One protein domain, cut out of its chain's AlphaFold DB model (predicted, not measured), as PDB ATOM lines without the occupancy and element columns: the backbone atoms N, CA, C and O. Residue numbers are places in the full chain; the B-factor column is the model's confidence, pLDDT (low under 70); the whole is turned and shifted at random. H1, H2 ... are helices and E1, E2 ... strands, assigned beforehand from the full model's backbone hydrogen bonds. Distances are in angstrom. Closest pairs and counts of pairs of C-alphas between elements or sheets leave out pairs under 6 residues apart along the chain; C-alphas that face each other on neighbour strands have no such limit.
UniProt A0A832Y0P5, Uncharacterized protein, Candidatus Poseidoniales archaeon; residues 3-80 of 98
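Overview. This is residues 3 to 80 of the 98 residues of an uncharacterized protein of Candidatus Poseidoniales archaeon (UniProt A0A832Y0P5). A twisted sheet of five antiparallel strands is folded sharply through its longest strand, E2, and one long helix, H1, packs along E2, E3 and E4 with its residues 58 to 72, while its residues 73 to 80 stick out free. The long hairpin E1 and E2 makes one end of the sheet, and the shorter strands E3, E4 and E5 follow side by side. The printed part has 78 residues, with five named strands and then one named helix along the chain, E1 E2 E3 E4 E5 H1; the sheet's order is also E1 E2 E3 E4 E5, and the class is mixed, helices and strands. The whole is compact, with a radius of gyration of the C-alphas of 12.9 A, and only just elongated, spanning 41 by 27 by 22 A.

Along the chain. E2, residues 16 to 28, is the longest strand, 22.1 A from first to last C-alpha, and bends by 116 degrees at residue 22. E1, residues 3 to 11, is 21.2 A long, begins at C-alpha 3 (186.926, 153.738, 165.996) and bends by 71 degrees at residue 6. E3, residues 33 to 38, measures 16.6 A, E4, residues 43 to 48, 16.7 A, and E5, residues 52 to 55, 9.9 A. H1, residues 58 to 80, is 33.0 A long, from C-alpha 58 (196.640, 162.888, 151.221) to C-alpha 80 (195.946, 136.544, 171.056).

Arrangement. The sheet is a meander, each strand the antiparallel neighbour of the one before, with E1 and E5 as edge strands. E2 is staggered, pairing with E1 over residues 16 to 24 and with E3 over residues 24 to 28. N 7 and O 20 are 2.8 A apart between E1 and E2, and N 26 and O 35 are 2.9 A apart between E2 and E3. E3 and E4 run at 167 degrees, with N 36 and O 45 2.8 A apart; E4 and E5 run at 165 degrees, with N 54 and O 46 2.8 A apart. These four pairs are within hydrogen-bond range. H1 is on the sheet, making two layers, a helix on one face of a sheet, at a height over the sheet of 10.1 A. It lies over E2, E4 and, only just, with 3 C-alphas, E3; on the local plane it runs along the strands, at 3 degrees to E2. The closest C-alphas of E4 and H1 are those of Ser 44 and Ser 61, 5.4 A apart; those of E3 and H1 are Phe 37 and Tyr 65, 6.9 A apart. E1 and E4 are apart. In H1 every O i to N i+4 pair is within hydrogen-bond range.

Size, cuts and confidence. The two C-alphas farthest apart are those of Glu 14 and Lys 80, 42.0 A. The printed part has no cut, and its five links are tight. The mean pLDDT of the printed part is 89.8; residues 12 to 14 are under 70.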
ATOM      1  N   ARG A   3     187.966 153.042 166.753       94.62
ATOM      2  CA  ARG A   3     186.926 153.738 165.996       94.62
ATOM      3  C   ARG A   3     186.081 154.537 166.961       94.62
ATOM      4  O   ARG A   3     185.651 153.999 167.980       94.62
ATOM      5  N   ALA A   4     185.809 155.784 166.619       95.75
ATOM      6  CA  ALA A   4     184.958 156.648 167.415       95.75
ATOM      7  C   ALA A   4     183.981 157.397 166.512       95.75
ATOM      8  O   ALA A   4     184.345 157.903 165.452       95.75
ATOM      9  N   LYS A   5     182.725 157.500 166.961       96.62
ATOM     10  CA  LYS A   5     181.728 158.354 166.299       96.62
ATOM     11  C   LYS A   5     182.100 159.831 166.408       96.62
ATOM     12  O   LYS A   5     181.796 160.592 165.502       96.62
ATOM     13  N   LYS A   6     182.760 160.214 167.503       95.56
ATOM     14  CA  LYS A   6     183.216 161.574 167.766       95.56
ATOM     15  C   LYS A   6     184.481 161.549 168.620       95.56
ATOM     16  O   LYS A   6     184.520 160.828 169.616       95.56
ATOM     17  N   VAL A   7     185.472 162.344 168.239       93.44
ATOM     18  CA  VAL A   7     186.640 162.702 169.052       93.44
ATOM     19  C   VAL A   7     186.658 164.220 169.175       93.44
ATOM     20  O   VAL A   7     186.420 164.933 168.202       93.44
ATOM     21  N   THR A   8     186.901 164.717 170.381       92.88
ATOM     22  CA  THR A   8     187.026 166.148 170.653       92.88
ATOM     23  C   THR A   8     188.378 166.384 171.300       92.88
ATOM     24  O   THR A   8     188.668 165.793 172.339       92.88
ATOM     25  N   VAL A   9     189.205 167.194 170.649       89.56
ATOM     26  CA  VAL A   9     190.547 167.553 171.109       89.56
ATOM     27  C   VAL A   9     190.498 168.988 171.613       89.56
ATOM     28  O   VAL A   9     190.055 169.883 170.895       89.56
ATOM     29  N   PHE A  10     190.923 169.186 172.858       86.88
ATOM     30  CA  PHE A  10     191.002 170.498 173.492       86.88
ATOM     31  C   PHE A  10     192.447 170.984 173.404       86.88
ATOM     32  O   PHE A  10     193.326 170.388 174.029       86.88
ATOM     33  N   MET A  11     192.689 172.033 172.620       81.94
ATOM     34  CA  MET A  11     194.017 172.607 172.417       81.94
ATOM     35  C   MET A  11     194.228 173.749 173.425       81.94
ATOM     36  O   MET A  11     193.590 174.797 173.314       81.94
ATOM     37  N   PRO A  12     195.097 173.579 174.436       66.94
ATOM     38  CA  PRO A  12     195.214 174.535 175.534       66.94
ATOM     39  C   PRO A  12     195.930 175.821 175.126       66.94
ATOM     40  O   PRO A  12     195.700 176.858 175.737       66.94
ATOM     41  N   THR A  13     196.783 175.764 174.106       67.75
ATOM     42  CA  THR A  13     197.615 176.889 173.664       67.75
ATOM     43  C   THR A  13     196.807 177.972 172.955       67.75
ATOM     44  O   THR A  13     197.155 179.144 173.041       67.75
ATOM     45  N   GLU A  14     195.713 177.590 172.296       67.62
ATOM     46  CA  GLU A  14     194.888 178.496 171.484       67.62
ATOM     47  C   GLU A  14     193.467 178.657 172.052       67.62
ATOM     48  O   GLU A  14     192.690 179.477 171.575       67.62
ATOM     49  N   GLY A  15     193.109 177.889 173.094       72.50
ATOM     50  CA  GLY A  15     191.733 177.826 173.604       72.50
ATOM     51  C   GLY A  15     190.751 177.207 172.601       72.50
ATOM     52  O   GLY A  15     189.537 177.299 172.781       72.50
ATOM     53  N   GLU A  16     191.269 176.578 171.547       81.38
ATOM     54  CA  GLU A  16     190.488 176.010 170.462       81.38
ATOM     55  C   GLU A  16     190.064 174.571 170.759       81.38
ATOM     56  O   GLU A  16     190.734 173.799 171.452       81.38
ATOM     57  N   THR A  17     188.909 174.196 170.215       88.12
ATOM     58  CA  THR A  17     188.392 172.830 170.282       88.12
ATOM     59  C   THR A  17     188.216 172.300 168.872       88.12
ATOM     60  O   THR A  17     187.473 172.880 168.080       88.12
ATOM     61  N   GLN A  18     188.836 171.162 168.580       90.12
ATOM     62  CA  GLN A  18     188.679 170.485 167.299       90.12
ATOM     63  C   GLN A  18     187.811 169.246 167.453       90.12
ATOM     64  O   GLN A  18     188.030 168.397 168.322       90.12
ATOM     65  N   VAL A  19     186.792 169.156 166.604       92.81
ATOM     66  CA  VAL A  19     185.818 168.068 166.616       92.81
ATOM     67  C   VAL A  19     185.975 167.251 165.349       92.81
ATOM     68  O   VAL A  19     185.836 167.764 164.243       92.81
ATOM     69  N   PHE A  20     186.197 165.956 165.530       94.12
ATOM     70  CA  PHE A  20     186.289 164.997 164.445       94.12
ATOM     71  C   PHE A  20     185.182 163.957 164.579       94.12
ATOM     72  O   PHE A  20     184.987 163.383 165.651       94.12
ATOM     73  N   GLU A  21     184.473 163.681 163.489       94.69
ATOM     74  CA  GLU A  21     183.366 162.727 163.463       94.69
ATOM     75  C   GLU A  21     183.688 161.505 162.604       94.69
ATOM     76  O   GLU A  21     184.359 161.608 161.577       94.69
ATOM     77  N   ASN A  22     183.170 160.345 163.016       95.19
ATOM     78  CA  ASN A  22     183.322 159.058 162.332       95.19
ATOM     79  C   ASN A  22     184.780 158.751 161.964       95.19
ATOM     80  O   ASN A  22     185.119 158.524 160.800       95.19
ATOM     81  N   VAL A  23     185.636 158.759 162.984       96.00
ATOM     82  CA  VAL A  23     187.083 158.668 162.821       96.00
ATOM     83  C   VAL A  23     187.647 157.331 163.244       96.00
ATOM     84  O   VAL A  23     187.106 156.595 164.077       96.00
ATOM     85  N   GLU A  24     188.805 157.071 162.675       96.75
ATOM     86  CA  GLU A  24     189.693 155.987 163.015       96.75
ATOM     87  C   GLU A  24     190.933 156.623 163.644       96.75
ATOM     88  O   GLU A  24     191.480 157.572 163.097       96.75
ATOM     89  N   PHE A  25     191.366 156.169 164.819       94.81
ATOM     90  CA  PHE A  25     192.476 156.816 165.522       94.81
ATOM     91  C   PHE A  25     193.414 155.822 166.205       94.81
ATOM     92  O   PHE A  25     193.069 154.663 166.481       94.81
ATOM     93  N   GLN A  26     194.623 156.302 166.468       92.56
ATOM     94  CA  GLN A  26     195.627 155.651 167.293       92.56
ATOM     95  C   GLN A  26     196.069 156.627 168.379       92.56
ATOM     96  O   GLN A  26     196.303 157.800 168.108       92.56
ATOM     97  N   SER A  27     196.197 156.133 169.605       89.56
ATOM     98  CA  SER A  27     196.778 156.885 170.711       89.56
ATOM     99  C   SER A  27     197.923 156.076 171.302       89.56
ATOM    100  O   SER A  27     197.788 154.865 171.489       89.56
ATOM    101  N   ASN A  28     199.041 156.744 171.559       89.12
ATOM    102  CA  ASN A  28     200.146 156.217 172.338       89.12
ATOM    103  C   ASN A  28     200.479 157.216 173.462       89.12
ATOM    104  O   ASN A  28     201.218 158.176 173.222       89.12
ATOM    105  N   PRO A  29     199.924 157.012 174.671       84.12
ATOM    106  CA  PRO A  29     200.156 157.893 175.812       84.12
ATOM    107  C   PRO A  29     201.622 157.971 176.246       84.12
ATOM    108  O   PRO A  29     202.056 159.026 176.689       84.12
ATOM    109  N   GLU A  30     202.403 156.897 176.087       87.81
ATOM    110  CA  GLU A  30     203.804 156.853 176.540       87.81
ATOM    111  C   GLU A  30     204.687 157.865 175.803       87.81
ATOM    112  O   GLU A  30     205.615 158.426 176.379       87.81
ATOM    113  N   VAL A  31     204.363 158.134 174.537       88.50
ATOM    114  CA  VAL A  31     205.042 159.139 173.706       88.50
ATOM    115  C   VAL A  31     204.159 160.357 173.422       88.50
ATOM    116  O   VAL A  31     204.473 161.149 172.539       88.50
ATOM    117  N   ASN A  32     203.055 160.517 174.164       89.00
ATOM    118  CA  ASN A  32     202.091 161.613 174.027       89.00
ATOM    119  C   ASN A  32     201.574 161.830 172.594       89.00
ATOM    120  O   ASN A  32     201.397 162.965 172.166       89.00
ATOM    121  N   LEU A  33     201.316 160.760 171.842       91.06
ATOM    122  CA  LEU A  33     200.888 160.867 170.447       91.06
ATOM    123  C   LEU A  33     199.409 160.501 170.279       91.06
ATOM    124  O   LEU A  33     198.948 159.467 170.772       91.06
ATOM    125  N   LEU A  34     198.673 161.319 169.530       92.75
ATOM    126  CA  LEU A  34     197.315 161.035 169.071       92.75
ATOM    127  C   LEU A  34     197.233 161.271 167.563       92.75
ATOM    128  O   LEU A  34     197.291 162.403 167.101       92.75
ATOM    129  N   SER A  35     197.045 160.204 166.795       94.44
ATOM    130  CA  SER A  35     196.812 160.268 165.351       94.44
ATOM    131  C   SER A  35     195.336 160.042 165.059       94.44
ATOM    132  O   SER A  35     194.799 158.980 165.383       94.44
ATOM    133  N   ILE A  36     194.685 161.014 164.427       95.44
ATOM    134  CA  ILE A  36     193.292 160.940 163.986       95.44
ATOM    135  C   ILE A  36     193.270 160.830 162.467       95.44
ATOM    136  O   ILE A  36     193.849 161.657 161.772       95.44
ATOM    137  N   PHE A  37     192.565 159.828 161.953       96.12
ATOM    138  CA  PHE A  37     192.384 159.579 160.530       96.12
ATOM    139  C   PHE A  37     190.909 159.711 160.167       96.12
ATOM    140  O   PHE A  37     190.026 159.110 160.792       96.12
ATOM    141  N   THR A  38     190.633 160.473 159.114       93.88
ATOM    142  CA  THR A  38     189.284 160.626 158.560       93.88
ATOM    143  C   THR A  38     189.262 160.177 157.103       93.88
ATOM    144  O   THR A  38     190.301 159.903 156.498       93.88
ATOM    145  N   ARG A  39     188.057 160.017 156.538       93.56
ATOM    146  CA  ARG A  39     187.864 159.616 155.131       93.56
ATOM    147  C   ARG A  39     188.676 158.369 154.734       93.56
ATOM    148  O   ARG A  39     189.207 158.299 153.629       93.56
ATOM    149  N   LYS A  40     188.752 157.377 155.633       91.69
ATOM    150  CA  LYS A  40     189.530 156.133 155.457       91.69
ATOM    151  C   LYS A  40     191.030 156.385 155.214       91.69
ATOM    152  O   LYS A  40     191.616 155.779 154.323       91.69
ATOM    153  N   GLY A  41     191.621 157.315 155.961       90.88
ATOM    154  CA  GLY A  41     193.056 157.598 155.913       90.88
ATOM    155  C   GLY A  41     193.484 158.653 154.899       90.88
ATOM    156  O   GLY A  41     194.648 159.024 154.901       90.88
ATOM    157  N   LYS A  42     192.576 159.185 154.073       92.75
ATOM    158  CA  LYS A  42     192.897 160.277 153.128       92.75
ATOM    159  C   LYS A  42     193.286 161.582 153.824       92.75
ATOM    160  O   LYS A  42     193.962 162.414 153.240       92.75
ATOM    161  N   ASN A  43     192.842 161.763 155.062       93.69
ATOM    162  CA  ASN A  43     193.182 162.916 155.875       93.69
ATOM    163  C   ASN A  43     193.661 162.418 157.229       93.69
ATOM    164  O   ASN A  43     193.021 161.541 157.824       93.69
ATOM    165  N   SER A  44     194.733 163.022 157.725       93.56
ATOM    166  CA  SER A  44     195.245 162.757 159.059       93.56
ATOM    167  C   SER A  44     195.628 164.043 159.768       93.56
ATOM    168  O   SER A  44     196.150 164.984 159.172       93.56
ATOM    169  N   THR A  45     195.345 164.043 161.065       92.81
ATOM    170  CA  THR A  45     195.766 165.074 162.002       92.81
ATOM    171  C   THR A  45     196.472 164.368 163.146       92.81
ATOM    172  O   THR A  45     195.890 163.496 163.798       92.81
ATOM    173  N   ILE A  46     197.741 164.700 163.363       92.56
ATOM    174  CA  ILE A  46     198.559 164.110 164.421       92.56
ATOM    175  C   ILE A  46     198.848 165.180 165.462       92.56
ATOM    176  O   ILE A  46     199.402 166.231 165.155       92.56
ATOM    177  N   PHE A  47     198.502 164.873 166.702       91.12
ATOM    178  CA  PHE A  47     198.817 165.676 167.867       91.12
ATOM    179  C   PHE A  47     199.993 165.039 168.604       91.12
ATOM    180  O   PHE A  47     199.957 163.850 168.938       91.12
ATOM    181  N   SER A  48     201.031 165.837 168.844       87.44
ATOM    182  CA  SER A  48     202.168 165.480 169.694       87.44
ATOM    183  C   SER A  48     202.094 166.313 170.969       87.44
ATOM    184  O   SER A  48     202.458 167.494 171.004       87.44
ATOM    185  N   GLY A  49     201.532 165.701 172.008       81.94
ATOM    186  CA  GLY A  49     201.162 166.357 173.252       81.94
ATOM    187  C   GLY A  49     200.230 167.542 173.009       81.94
ATOM    188  O   GLY A  49     199.307 167.480 172.202       81.94
ATOM    189  N   LEU A  50     200.500 168.633 173.723       73.19
ATOM    190  CA  LEU A  50     199.774 169.903 173.621       73.19
ATOM    191  C   LEU A  50     200.531 170.938 172.772       73.19
ATOM    192  O   LEU A  50     200.152 172.103 172.732       73.19
ATOM    193  N   SER A  51     201.634 170.523 172.146       76.56
ATOM    194  CA  SER A  51     202.623 171.445 171.584       76.56
ATOM    195  C   SER A  51     202.530 171.571 170.070       76.56
ATOM    196  O   SER A  51     202.808 172.642 169.541       76.56
ATOM    197  N   PHE A  52     202.163 170.493 169.371       82.50
ATOM    198  CA  PHE A  52     202.178 170.472 167.911       82.50
ATOM    199  C   PHE A  52     200.976 169.730 167.338       82.50
ATOM    200  O   PHE A  52     200.642 168.625 167.777       82.50
ATOM    201  N   GLN A  53     200.405 170.328 166.298       90.06
ATOM    202  CA  GLN A  53     199.510 169.687 165.349       90.06
ATOM    203  C   GLN A  53     200.242 169.541 164.019       90.06
ATOM    204  O   GLN A  53     200.849 170.488 163.524       90.06
ATOM    205  N   ILE A  54     200.185 168.342 163.452       89.38
ATOM    206  CA  ILE A  54     200.786 168.009 162.167       89.38
ATOM    207  C   ILE A  54     199.664 167.557 161.240       89.38
ATOM    208  O   ILE A  54     198.888 166.658 161.574       89.38
ATOM    209  N   GLU A  55     199.610 168.171 160.065       90.75
ATOM    210  CA  GLU A  55     198.711 167.799 158.980       90.75
ATOM    211  C   GLU A  55     199.534 167.204 157.844       90.75
ATOM    212  O   GLU A  55     200.611 167.704 157.517       90.75
ATOM    213  N   MET A  56     199.041 166.116 157.263       90.88
ATOM    214  CA  MET A  56     199.748 165.404 156.203       90.88
ATOM    215  C   MET A  56     199.026 165.571 154.871       90.88
ATOM    216  O   MET A  56     197.794 165.647 154.819       90.88
ATOM    217  N   HIS A  57     199.802 165.574 153.787       94.00
ATOM    218  CA  HIS A  57     199.253 165.454 152.442       94.00
ATOM    219  C   HIS A  57     198.498 164.120 152.289       94.00
ATOM    220  O   HIS A  57     198.775 163.157 153.008       94.00
ATOM    221  N   GLU A  58     197.535 164.049 151.362       92.56
ATOM    222  CA  GLU A  58     196.640 162.888 151.221       92.56
ATOM    223  C   GLU A  58     197.403 161.568 151.027       92.56
ATOM    224  O   GLU A  58     197.065 160.564 151.660       92.56
ATOM    225  N   ASP A  59     198.441 161.573 150.188       93.19
ATOM    226  CA  ASP A  59     199.232 160.374 149.893       93.19
ATOM    227  C   ASP A  59     199.983 159.865 151.133       93.19
ATOM    228  O   ASP A  59     199.834 158.697 151.507       93.19
ATOM    229  N   ASP A  60     200.691 160.754 151.835       93.25
ATOM    230  CA  ASP A  60     201.430 160.415 153.058       93.25
ATOM    231  C   ASP A  60     200.475 159.988 154.185       93.25
ATOM    232  O   ASP A  60     200.738 159.051 154.944       93.25
ATOM    233  N   SER A  61     199.320 160.652 154.276       93.62
ATOM    234  CA  SER A  61     198.263 160.330 155.233       93.62
ATOM    235  C   SER A  61     197.748 158.906 155.034       93.62
ATOM    236  O   SER A  61     197.531 158.163 155.999       93.62
ATOM    237  N   LYS A  62     197.552 158.509 153.775       94.38
ATOM    238  CA  LYS A  62     197.036 157.187 153.430       94.38
ATOM    239  C   LYS A  62     198.051 156.097 153.749       94.38
ATOM    240  O   LYS A  62     197.664 155.050 154.273       94.38
ATOM    241  N   GLU A  63     199.328 156.342 153.476       93.81
ATOM    242  CA  GLU A  63     200.403 155.419 153.838       93.81
ATOM    243  C   GLU A  63     200.485 155.235 155.362       93.81
ATOM    244  O   GLU A  63     200.443 154.104 155.858       93.81
ATOM    245  N   ALA A  64     200.497 156.339 156.118       92.62
ATOM    246  CA  ALA A  64     200.515 156.315 157.579       92.62
ATOM    247  C   ALA A  64     199.311 155.557 158.165       92.62
ATOM    248  O   ALA A  64     199.467 154.752 159.087       92.62
ATOM    249  N   TYR A  65     198.119 155.760 157.600       95.25
ATOM    250  CA  TYR A  65     196.903 155.059 158.004       95.25
ATOM    251  C   TYR A  65     197.007 153.538 157.808       95.25
ATOM    252  O   TYR A  65     196.706 152.773 158.730       95.25
ATOM    253  N   GLU A  66     197.456 153.074 156.638       94.81
ATOM    254  CA  GLU A  66     197.584 151.634 156.376       94.81
ATOM    255  C   GLU A  66     198.663 150.992 157.262       94.81
ATOM    256  O   GLU A  66     198.457 149.892 157.791       94.81
ATOM    257  N   MET A  67     199.771 151.694 157.522       93.00
ATOM    258  CA  MET A  67     200.793 151.243 158.473       93.00
ATOM    259  C   MET A  67     200.248 151.139 159.902       93.00
ATOM    260  O   MET A  67     200.421 150.101 160.551       93.00
ATOM    261  N   ALA A  68     199.541 152.163 160.386       91.69
ATOM    262  CA  ALA A  68     198.921 152.168 161.713       91.69
ATOM    263  C   ALA A  68     197.903 151.027 161.865       91.69
ATOM    264  O   ALA A  68     197.865 150.315 162.879       91.69
ATOM    265  N   ARG A  69     197.096 150.795 160.826       93.12
ATOM    266  CA  ARG A  69     196.119 149.708 160.786       93.12
ATOM    267  C   ARG A  69     196.792 148.337 160.817       93.12
ATOM    268  O   ARG A  69     196.364 147.484 161.602       93.12
ATOM    269  N   LYS A  70     197.845 148.135 160.020       93.25
ATOM    270  CA  LYS A  70     198.626 146.891 159.985       93.25
ATOM    271  C   LYS A  70     199.293 146.610 161.331       93.25
ATOM    272  O   LYS A  70     199.119 145.516 161.863       93.25
ATOM    273  N   SER A  71     199.975 147.601 161.908       88.62
ATOM    274  CA  SER A  71     200.637 147.488 163.215       88.62
ATOM    275  C   SER A  71     199.653 147.071 164.310       88.62
ATOM    276  O   SER A  71     199.890 146.113 165.048       88.62
ATOM    277  N   HIS A  72     198.478 147.702 164.347       87.81
ATOM    278  CA  HIS A  72     197.446 147.327 165.307       87.81
ATOM    279  C   HIS A  72     196.916 145.898 165.103       87.81
ATOM    280  O   HIS A  72     196.648 145.207 166.084       87.81
ATOM    281  N   SER A  73     196.745 145.446 163.854       89.50
ATOM    282  CA  SER A  73     196.329 144.064 163.571       89.50
ATOM    283  C   SER A  73     197.362 143.059 164.076       89.50
ATOM    284  O   SER A  73     197.005 142.122 164.787       89.50
ATOM    285  N   MET A  74     198.642 143.300 163.777       89.94
ATOM    286  CA  MET A  74     199.747 142.446 164.219       89.94
ATOM    287  C   MET A  74     199.842 142.393 165.747       89.94
ATOM    288  O   MET A  74     199.965 141.312 166.315       89.94
ATOM    289  N   SER A  75     199.719 143.537 166.427       86.62
ATOM    290  CA  SER A  75     199.709 143.599 167.894       86.62
ATOM    291  C   SER A  75     198.554 142.784 168.493       86.62
ATOM    292  O   SER A  75     198.750 142.040 169.454       86.62
ATOM    293  N   LYS A  76     197.359 142.842 167.891       87.62
ATOM    294  CA  LYS A  76     196.203 142.043 168.324       87.62
ATOM    295  C   LYS A  76     196.432 140.539 168.152       87.62
ATOM    296  O   LYS A  76     196.070 139.768 169.038       87.62
ATOM    297  N   GLU A  77     197.017 140.122 167.035       90.00
ATOM    298  CA  GLU A  77     197.366 138.717 166.790       90.00
ATOM    299  C   GLU A  77     198.425 138.217 167.774       90.00
ATOM    300  O   GLU A  77     198.272 137.136 168.338       90.00
ATOM    301  N   GLN A  78     199.454 139.023 168.044       89.19
ATOM    302  CA  GLN A  78     200.476 138.701 169.039       89.19
ATOM    303  C   GLN A  78     199.877 138.539 170.438       89.19
ATOM    304  O   GLN A  78     200.124 137.521 171.082       89.19
ATOM    305  N   MET A  79     199.030 139.474 170.878       88.00
ATOM    306  CA  MET A  79     198.327 139.356 172.161       88.00
ATOM    307  C   MET A  79     197.451 138.103 172.221       88.00
ATOM    308  O   MET A  79     197.446 137.408 173.234       88.00
ATOM    309  N   LYS A  80     196.747 137.770 171.132       89.69
ATOM    310  CA  LYS A  80     195.946 136.544 171.056       89.69
ATOM    311  C   LYS A  80     196.813 135.293 171.238       89.69
ATOM    312  O   LYS A  80     196.468 134.447 172.055       89.69
TER     313      LYS A  80